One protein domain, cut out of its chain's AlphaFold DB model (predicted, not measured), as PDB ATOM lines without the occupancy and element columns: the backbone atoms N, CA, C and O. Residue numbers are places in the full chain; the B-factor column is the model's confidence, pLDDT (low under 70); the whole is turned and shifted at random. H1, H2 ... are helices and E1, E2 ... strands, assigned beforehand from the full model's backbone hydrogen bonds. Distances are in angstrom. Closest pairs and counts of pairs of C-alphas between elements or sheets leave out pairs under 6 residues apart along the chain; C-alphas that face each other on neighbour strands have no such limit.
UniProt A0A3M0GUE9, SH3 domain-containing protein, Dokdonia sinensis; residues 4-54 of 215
ATOM      1  N   LYS A   4     145.112 167.177 138.456       83.75
ATOM      2  CA  LYS A   4     145.198 166.239 139.585       83.75
ATOM      3  C   LYS A   4     144.008 166.331 140.549       83.75
ATOM      4  O   LYS A   4     143.474 165.307 140.943       83.75
ATOM      5  N   LEU A   5     143.551 167.540 140.879       82.44
ATOM      6  CA  LEU A   5     142.387 167.732 141.753       82.44
ATOM      7  C   LEU A   5     141.104 167.174 141.120       82.44
ATOM      8  O   LEU A   5     140.289 166.580 141.815       82.44
ATOM      9  N   LYS A   6     140.944 167.346 139.802       84.88
ATOM     10  CA  LYS A   6     139.810 166.784 139.059       84.88
ATOM     11  C   LYS A   6     139.814 165.250 139.112       84.88
ATOM     12  O   LYS A   6     138.797 164.676 139.470       84.88
ATOM     13  N   LEU A   7     140.969 164.622 138.868       85.12
ATOM     14  CA  LEU A   7     141.133 163.164 138.964       85.12
ATOM     15  C   LEU A   7     140.806 162.622 140.361       85.12
ATOM     16  O   LEU A   7     140.161 161.587 140.476       85.12
ATOM     17  N   ILE A   8     141.223 163.329 141.417       84.56
ATOM     18  CA  ILE A   8     140.919 162.937 142.798       84.56
ATOM     19  C   ILE A   8     139.407 162.968 143.043       84.56
ATOM     20  O   ILE A   8     138.855 161.997 143.541       84.56
ATOM     21  N   ILE A   9     138.727 164.057 142.675       84.88
ATOM     22  CA  ILE A   9     137.276 164.195 142.883       84.88
ATOM     23  C   ILE A   9     136.502 163.140 142.085       84.88
ATOM     24  O   ILE A   9     135.587 162.524 142.623       84.88
ATOM     25  N   GLU A  10     136.885 162.901 140.829       84.88
ATOM     26  CA  GLU A  10     136.261 161.879 139.979       84.88
ATOM     27  C   GLU A  10     136.445 160.468 140.550       84.88
ATOM     28  O   GLU A  10     135.480 159.711 140.612       84.88
ATOM     29  N   SER A  11     137.648 160.133 141.024       84.44
ATOM     30  CA  SER A  11     137.932 158.835 141.649       84.44
ATOM     31  C   SER A  11     137.200 158.637 142.975       84.44
ATOM     32  O   SER A  11     136.753 157.530 143.264       84.44
ATOM     33  N   LEU A  12     137.076 159.691 143.790       80.75
ATOM     34  CA  LEU A  12     136.333 159.623 145.051       80.75
ATOM     35  C   LEU A  12     134.836 159.409 144.796       80.75
ATOM     36  O   LEU A  12     134.206 158.630 145.503       80.75
ATOM     37  N   ALA A  13     134.280 160.042 143.759       82.56
ATOM     38  CA  ALA A  13     132.880 159.871 143.378       82.56
ATOM     39  C   ALA A  13     132.585 158.494 142.757       82.56
ATOM     40  O   ALA A  13     131.485 157.971 142.923       82.56
ATOM     41  N   SER A  14     133.546 157.899 142.042       82.38
ATOM     42  CA  SER A  14     133.387 156.584 141.407       82.38
ATOM     43  C   SER A  14     133.650 155.399 142.346       82.38
ATOM     44  O   SER A  14     133.405 154.258 141.958       82.38
ATOM     45  N   GLY A  15     134.147 155.648 143.565       76.31
ATOM     46  CA  GLY A  15     134.563 154.597 144.499       76.31
ATOM     47  C   GLY A  15     135.841 153.866 144.073       76.31
ATOM     48  O   GLY A  15     136.123 152.773 144.570       76.31
ATOM     49  N   ASP A  16     136.611 154.447 143.148       81.06
ATOM     50  CA  ASP A  16     137.895 153.912 142.704       81.06
ATOM     51  C   ASP A  16     138.933 154.018 143.837       81.06
ATOM     52  O   ASP A  16     139.131 155.074 144.443       81.06
ATOM     53  N   LYS A  17     139.616 152.902 144.123       80.62
ATOM     54  CA  LYS A  17     140.608 152.772 145.201       80.62
ATOM     55  C   LYS A  17     141.953 153.434 144.882       80.62
ATOM     56  O   LYS A  17     142.851 153.383 145.720       80.62
ATOM     57  N   ARG A  18     142.107 154.068 143.713       86.12
ATOM     58  CA  ARG A  18     143.305 154.846 143.354       86.12
ATOM     59  C   ARG A  18     143.644 155.951 144.346       86.12
ATOM     60  O   ARG A  18     144.824 156.228 144.544       86.12
ATOM     61  N   PHE A  19     142.643 156.575 144.966       90.00
ATOM     62  CA  PHE A  19     142.862 157.582 145.999       90.00
ATOM     63  C   PHE A  19     142.171 157.185 147.300       90.00
ATOM     64  O   PHE A  19     140.950 157.071 147.358       90.00
ATOM     65  N   ILE A  20     142.956 157.010 148.360       88.00
ATOM     66  CA  ILE A  20     142.468 156.629 149.688       88.00
ATOM     67  C   ILE A  20     142.664 157.766 150.691       88.00
ATOM     68  O   ILE A  20     143.578 158.581 150.559       88.00
ATOM     69  N   LYS A  21     141.809 157.807 151.712       88.50
ATOM     70  CA  LYS A  21     141.903 158.740 152.840       88.50
ATOM     71  C   LYS A  21     142.539 158.035 154.038       88.50
ATOM     72  O   LYS A  21     142.100 156.946 154.398       88.50
ATOM     73  N   ASP A  22     143.528 158.661 154.670       85.69
ATOM     74  CA  ASP A  22     144.100 158.170 155.931       85.69
ATOM     75  C   ASP A  22     143.438 158.790 157.181       85.69
ATOM     76  O   ASP A  22     142.516 159.604 157.096       85.69
ATOM     77  N   ASN A  23     143.922 158.414 158.369       84.00
ATOM     78  CA  ASN A  23     143.434 158.926 159.657       84.00
ATOM     79  C   ASN A  23     143.755 160.413 159.915       84.00
ATOM     80  O   ASN A  23     143.194 161.005 160.834       84.00
ATOM     81  N   LEU A  24     144.632 161.020 159.113       78.31
ATOM     82  CA  LEU A  24     144.968 162.445 159.143       78.31
ATOM     83  C   LEU A  24     144.206 163.226 158.064       78.31
ATOM     84  O   LEU A  24     144.543 164.377 157.769       78.31
ATOM     85  N   ASN A  25     143.193 162.602 157.459       86.44
ATOM     86  CA  ASN A  25     142.428 163.122 156.337       86.44
ATOM     87  C   ASN A  25     143.278 163.430 155.093       86.44
ATOM     88  O   ASN A  25     142.825 164.166 154.217       86.44
ATOM     89  N   ARG A  26     144.490 162.887 154.971       87.94
ATOM     90  CA  ARG A  26     145.323 163.037 153.773       87.94
ATOM     91  C   ARG A  26     144.803 162.129 152.673       87.94
ATOM     92  O   ARG A  26     144.438 160.985 152.926       87.94
ATOM     93  N   ILE A  27     144.824 162.634 151.446       88.31
ATOM     94  CA  ILE A  27     144.514 161.851 150.254       88.31
ATOM     95  C   ILE A  27     145.818 161.256 149.723       88.31
ATOM     96  O   ILE A  27     146.742 161.989 149.343       88.31
ATOM     97  N   LEU A  28     145.892 159.932 149.710       87.81
ATOM     98  CA  LEU A  28     147.029 159.150 149.243       87.81
ATOM     99  C   LEU A  28     146.676 158.502 147.907       87.81
ATOM    100  O   LEU A  28     145.593 157.952 147.750       87.81
ATOM    101  N   GLU A  29     147.590 158.578 146.953       91.38
ATOM    102  CA  GLU A  29     147.527 157.869 145.680       91.38
ATOM    103  C   GLU A  29     148.145 156.486 145.872       91.38
ATOM    104  O   GLU A  29     149.276 156.394 146.360       91.38
ATOM    105  N   VAL A  30     147.394 155.439 145.543       91.75
ATOM    106  CA  VAL A  30     147.840 154.045 145.618       91.75
ATOM    107  C   VAL A  30     148.281 153.611 144.227       91.75
ATOM    108  O   VAL A  30     147.495 153.692 143.283       91.75
ATOM    109  N   ASP A  31     149.538 153.195 144.088       88.75
ATOM    110  CA  ASP A  31     150.033 152.632 142.829       88.75
ATOM    111  C   ASP A  31     149.605 151.164 142.647       88.75
ATOM    112  O   ASP A  31     149.078 150.529 143.562       88.75
ATOM    113  N   ASP A  32     149.856 150.601 141.463       86.06
ATOM    114  CA  ASP A  32     149.507 149.206 141.148       86.06
ATOM    115  C   ASP A  32     150.249 148.183 142.038       86.06
ATOM    116  O   ASP A  32     149.866 147.017 142.103       86.06
ATOM    117  N   SER A  33     151.307 148.614 142.738       86.06
ATOM    118  CA  SER A  33     152.074 147.814 143.702       86.06
ATOM    119  C   SER A  33     151.585 147.984 145.150       86.06
ATOM    120  O   SER A  33     152.110 147.328 146.050       86.06
ATOM    121  N   GLY A  34     150.589 148.841 145.394       84.00
ATOM    122  CA  GLY A  34     150.047 149.138 146.720       84.00
ATOM    123  C   GLY A  34     150.808 150.209 147.509       84.00
ATOM    124  O   GLY A  34     150.458 150.465 148.667       84.00
ATOM    125  N   ASN A  35     151.823 150.860 146.931       87.88
ATOM    126  CA  ASN A  35     152.529 151.946 147.605       87.88
ATOM    127  C   ASN A  35     151.643 153.184 147.685       87.88
ATOM    128  O   ASN A  35     150.961 153.552 146.731       87.88
ATOM    129  N   GLN A  36     151.715 153.866 148.823       90.88
ATOM    130  CA  GLN A  36     150.889 155.031 149.106       90.88
ATOM    131  C   GLN A  36     151.726 156.301 149.016       90.88
ATOM    132  O   GLN A  36     152.704 156.477 149.747       90.88
ATOM    133  N   LYS A  37     151.324 157.223 148.142       88.38
ATOM    134  CA  LYS A  37     151.991 158.512 147.959       88.38
ATOM    135  C   LYS A  37     151.054 159.657 148.295       88.38
ATOM    136  O   LYS A  37     149.990 159.807 147.701       88.38
ATOM    137  N   PHE A  38     151.471 160.531 149.207       88.31
ATOM    138  CA  PHE A  38     150.682 161.711 149.541       88.31
ATOM    139  C   PHE A  38     150.511 162.639 148.332       88.31
ATOM    140  O   PHE A  38     151.478 163.023 147.671       88.31
ATOM    141  N   THR A  39     149.262 163.014 148.051       84.94
ATOM    142  CA  THR A  39     148.908 163.808 146.866       84.94
ATOM    143  C   THR A  39     149.055 165.317 147.053       84.94
ATOM    144  O   THR A  39     149.032 166.038 146.056       84.94
ATOM    145  N   GLY A  40     149.192 165.799 148.295       80.75
ATOM    146  CA  GLY A  40     149.108 167.228 148.629       80.75
ATOM    147  C   GLY A  40     147.682 167.730 148.897       80.75
ATOM    148  O   GLY A  40     147.474 168.937 149.045       80.75
ATOM    149  N   TYR A  41     146.700 166.825 148.937       87.56
ATOM    150  CA  TYR A  41     145.297 167.147 149.175       87.56
ATOM    151  C   TYR A  41     144.761 166.465 150.432       87.56
ATOM    152  O   TYR A  41     145.240 165.406 150.838       87.56
ATOM    153  N   TYR A  42     143.745 167.079 151.026       88.50
ATOM    154  CA  TYR A  42     143.075 166.616 152.235       88.50
ATOM    155  C   TYR A  42     141.575 166.470 151.991       88.50
ATOM    156  O   TYR A  42     140.983 167.267 151.265       88.50
ATOM    157  N   ALA A  43     140.955 165.477 152.615       89.00
ATOM    158  CA  ALA A  43     139.524 165.223 152.546       89.00
ATOM    159  C   ALA A  43     138.790 165.840 153.748       89.00
ATOM    160  O   ALA A  43     139.166 165.649 154.906       89.00
ATOM    161  N   GLY A  44     137.719 166.575 153.475       85.25
ATOM    162  CA  GLY A  44     136.790 167.095 154.471       85.25
ATOM    163  C   GLY A  44     135.798 166.061 154.984       85.25
ATOM    164  O   GLY A  44     135.886 164.875 154.674       85.25
ATOM    165  N   ASP A  45     134.835 166.558 155.756       80.94
ATOM    166  CA  ASP A  45     133.764 165.755 156.353       80.94
ATOM    167  C   ASP A  45     132.636 165.439 155.345       80.94
ATOM    168  O   ASP A  45     131.965 164.428 155.488       80.94
ATOM    169  N   ASN A  46     132.486 166.251 154.285       79.44
ATOM    170  CA  ASN A  46     131.450 166.119 153.246       79.44
ATOM    171  C   ASN A  46     132.068 165.910 151.846       79.44
ATOM    172  O   ASN A  46     131.821 166.715 150.946       79.44
ATOM    173  N   ASP A  47     132.993 164.955 151.695       74.12
ATOM    174  CA  ASP A  47     133.708 164.635 150.434       74.12
ATOM    175  C   ASP A  47     134.411 165.820 149.741       74.12
ATOM    176  O   ASP A  47     134.858 165.758 148.596       74.12
ATOM    177  N   THR A  48     134.555 166.934 150.455       85.00
ATOM    178  CA  THR A  48     135.184 168.143 149.938       85.00
ATOM    179  C   THR A  48     136.692 167.963 149.953       85.00
ATOM    180  O   THR A  48     137.274 167.669 150.995       85.00
ATOM    181  N   VAL A  49     137.346 168.191 148.817       86.00
ATOM    182  CA  VAL A  49     138.801 168.086 148.706       86.00
ATOM    183  C   VAL A  49     139.447 169.459 148.868       86.00
ATOM    184  O   VAL A  49     139.116 170.415 148.167       86.00
ATOM    185  N   TYR A  50     140.414 169.547 149.773       85.62
ATOM    186  CA  TYR A  50     141.170 170.751 150.085       85.62
ATOM    187  C   TYR A  50     142.622 170.602 149.643       85.62
ATOM    188  O   TYR A  50     143.209 169.527 149.726       85.62
ATOM    189  N   THR A  51     143.241 171.699 149.216       87.69
ATOM    190  CA  THR A  51     144.708 171.783 149.139       87.69
ATOM    191  C   THR A  51     145.300 171.862 150.549       87.69
ATOM    192  O   THR A  51     144.601 172.290 151.470       87.69
ATOM    193  N   SER A  52     146.588 171.541 150.722       78.38
ATOM    194  CA  SER A  52     147.306 171.743 151.997       78.38
ATOM    195  C   SER A  52     147.048 173.116 152.623       78.38
ATOM    196  O   SER A  52     146.625 173.194 153.773       78.38
ATOM    197  N   ARG A  53     147.174 174.191 151.834       81.00
ATOM    198  CA  ARG A  53     146.910 175.569 152.271       81.00
ATOM    199  C   ARG A  53     145.478 175.804 152.744       81.00
ATOM    200  O   ARG A  53     145.252 176.481 153.743       81.00
ATOM    201  N   ALA A  54     144.492 175.312 151.991       86.38
ATOM    202  CA  ALA A  54     143.084 175.516 152.330       86.38
ATOM    203  C   ALA A  54     142.703 174.720 153.584       86.38
ATOM    204  O   ALA A  54     141.990 175.230 154.450       86.38
TER     205      ALA A  54
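What this domain is: This is residues 4 to 54 of the 215 residues of the protein "SH3 domain-containing protein" of Dokdonia sinensis (UniProt A0A3M0GUE9). One helix, H1, crosses one face of a twisted sheet of four strands, E1 to E4, whose other face is bare. The 51 printed residues have one named helix, then four named strands in a meander, each the antiparallel neighbour of the one before, in order E1 E2 E3 E4. The class is mixed, helices and strands, in two layers; the whole is compact, with radius of gyration of the C-alphas 10.1 A and spans 30 by 20 by 19 A.

Where its parts are: H1, residues 4 to 14, begins at C-alpha 4 (145.198, 166.239, 139.585) and is 15.4 A long. E1 is residues 19 to 21, 7.0 A; E2 26 to 30, 12.4 A; E3 36 to 43, 15.6 A; E4 49 to 51, 7.0 A, ending at C-alpha 51 (144.708, 171.783, 149.139).

How they stand to each other: E3 bends by 91 degrees at residue 40. Within hydrogen-bond range are N 20 and O 28, 2.9 A, in hairpin E1 and E2; N 29 and O 37, 2.8 A, in E2 and E3; N 42 and O 50, 2.8 A, in E3 and E4. H1 is on the sheet at a height of 9.2 A, across the strands, at 85 degrees to E3 on the local plane; its closest C-alphas to E1 are Ile 8 and Phe 19, 6.5 A. In H1 every O i to N i+4 pair is within hydrogen-bond range.

The domain as a whole: The farthest C-alphas, Ser 33 and Ala 54, are 30.4 A apart. The printed part has no cut, its four links are tight, and no printed residue is under 70 in pLDDT.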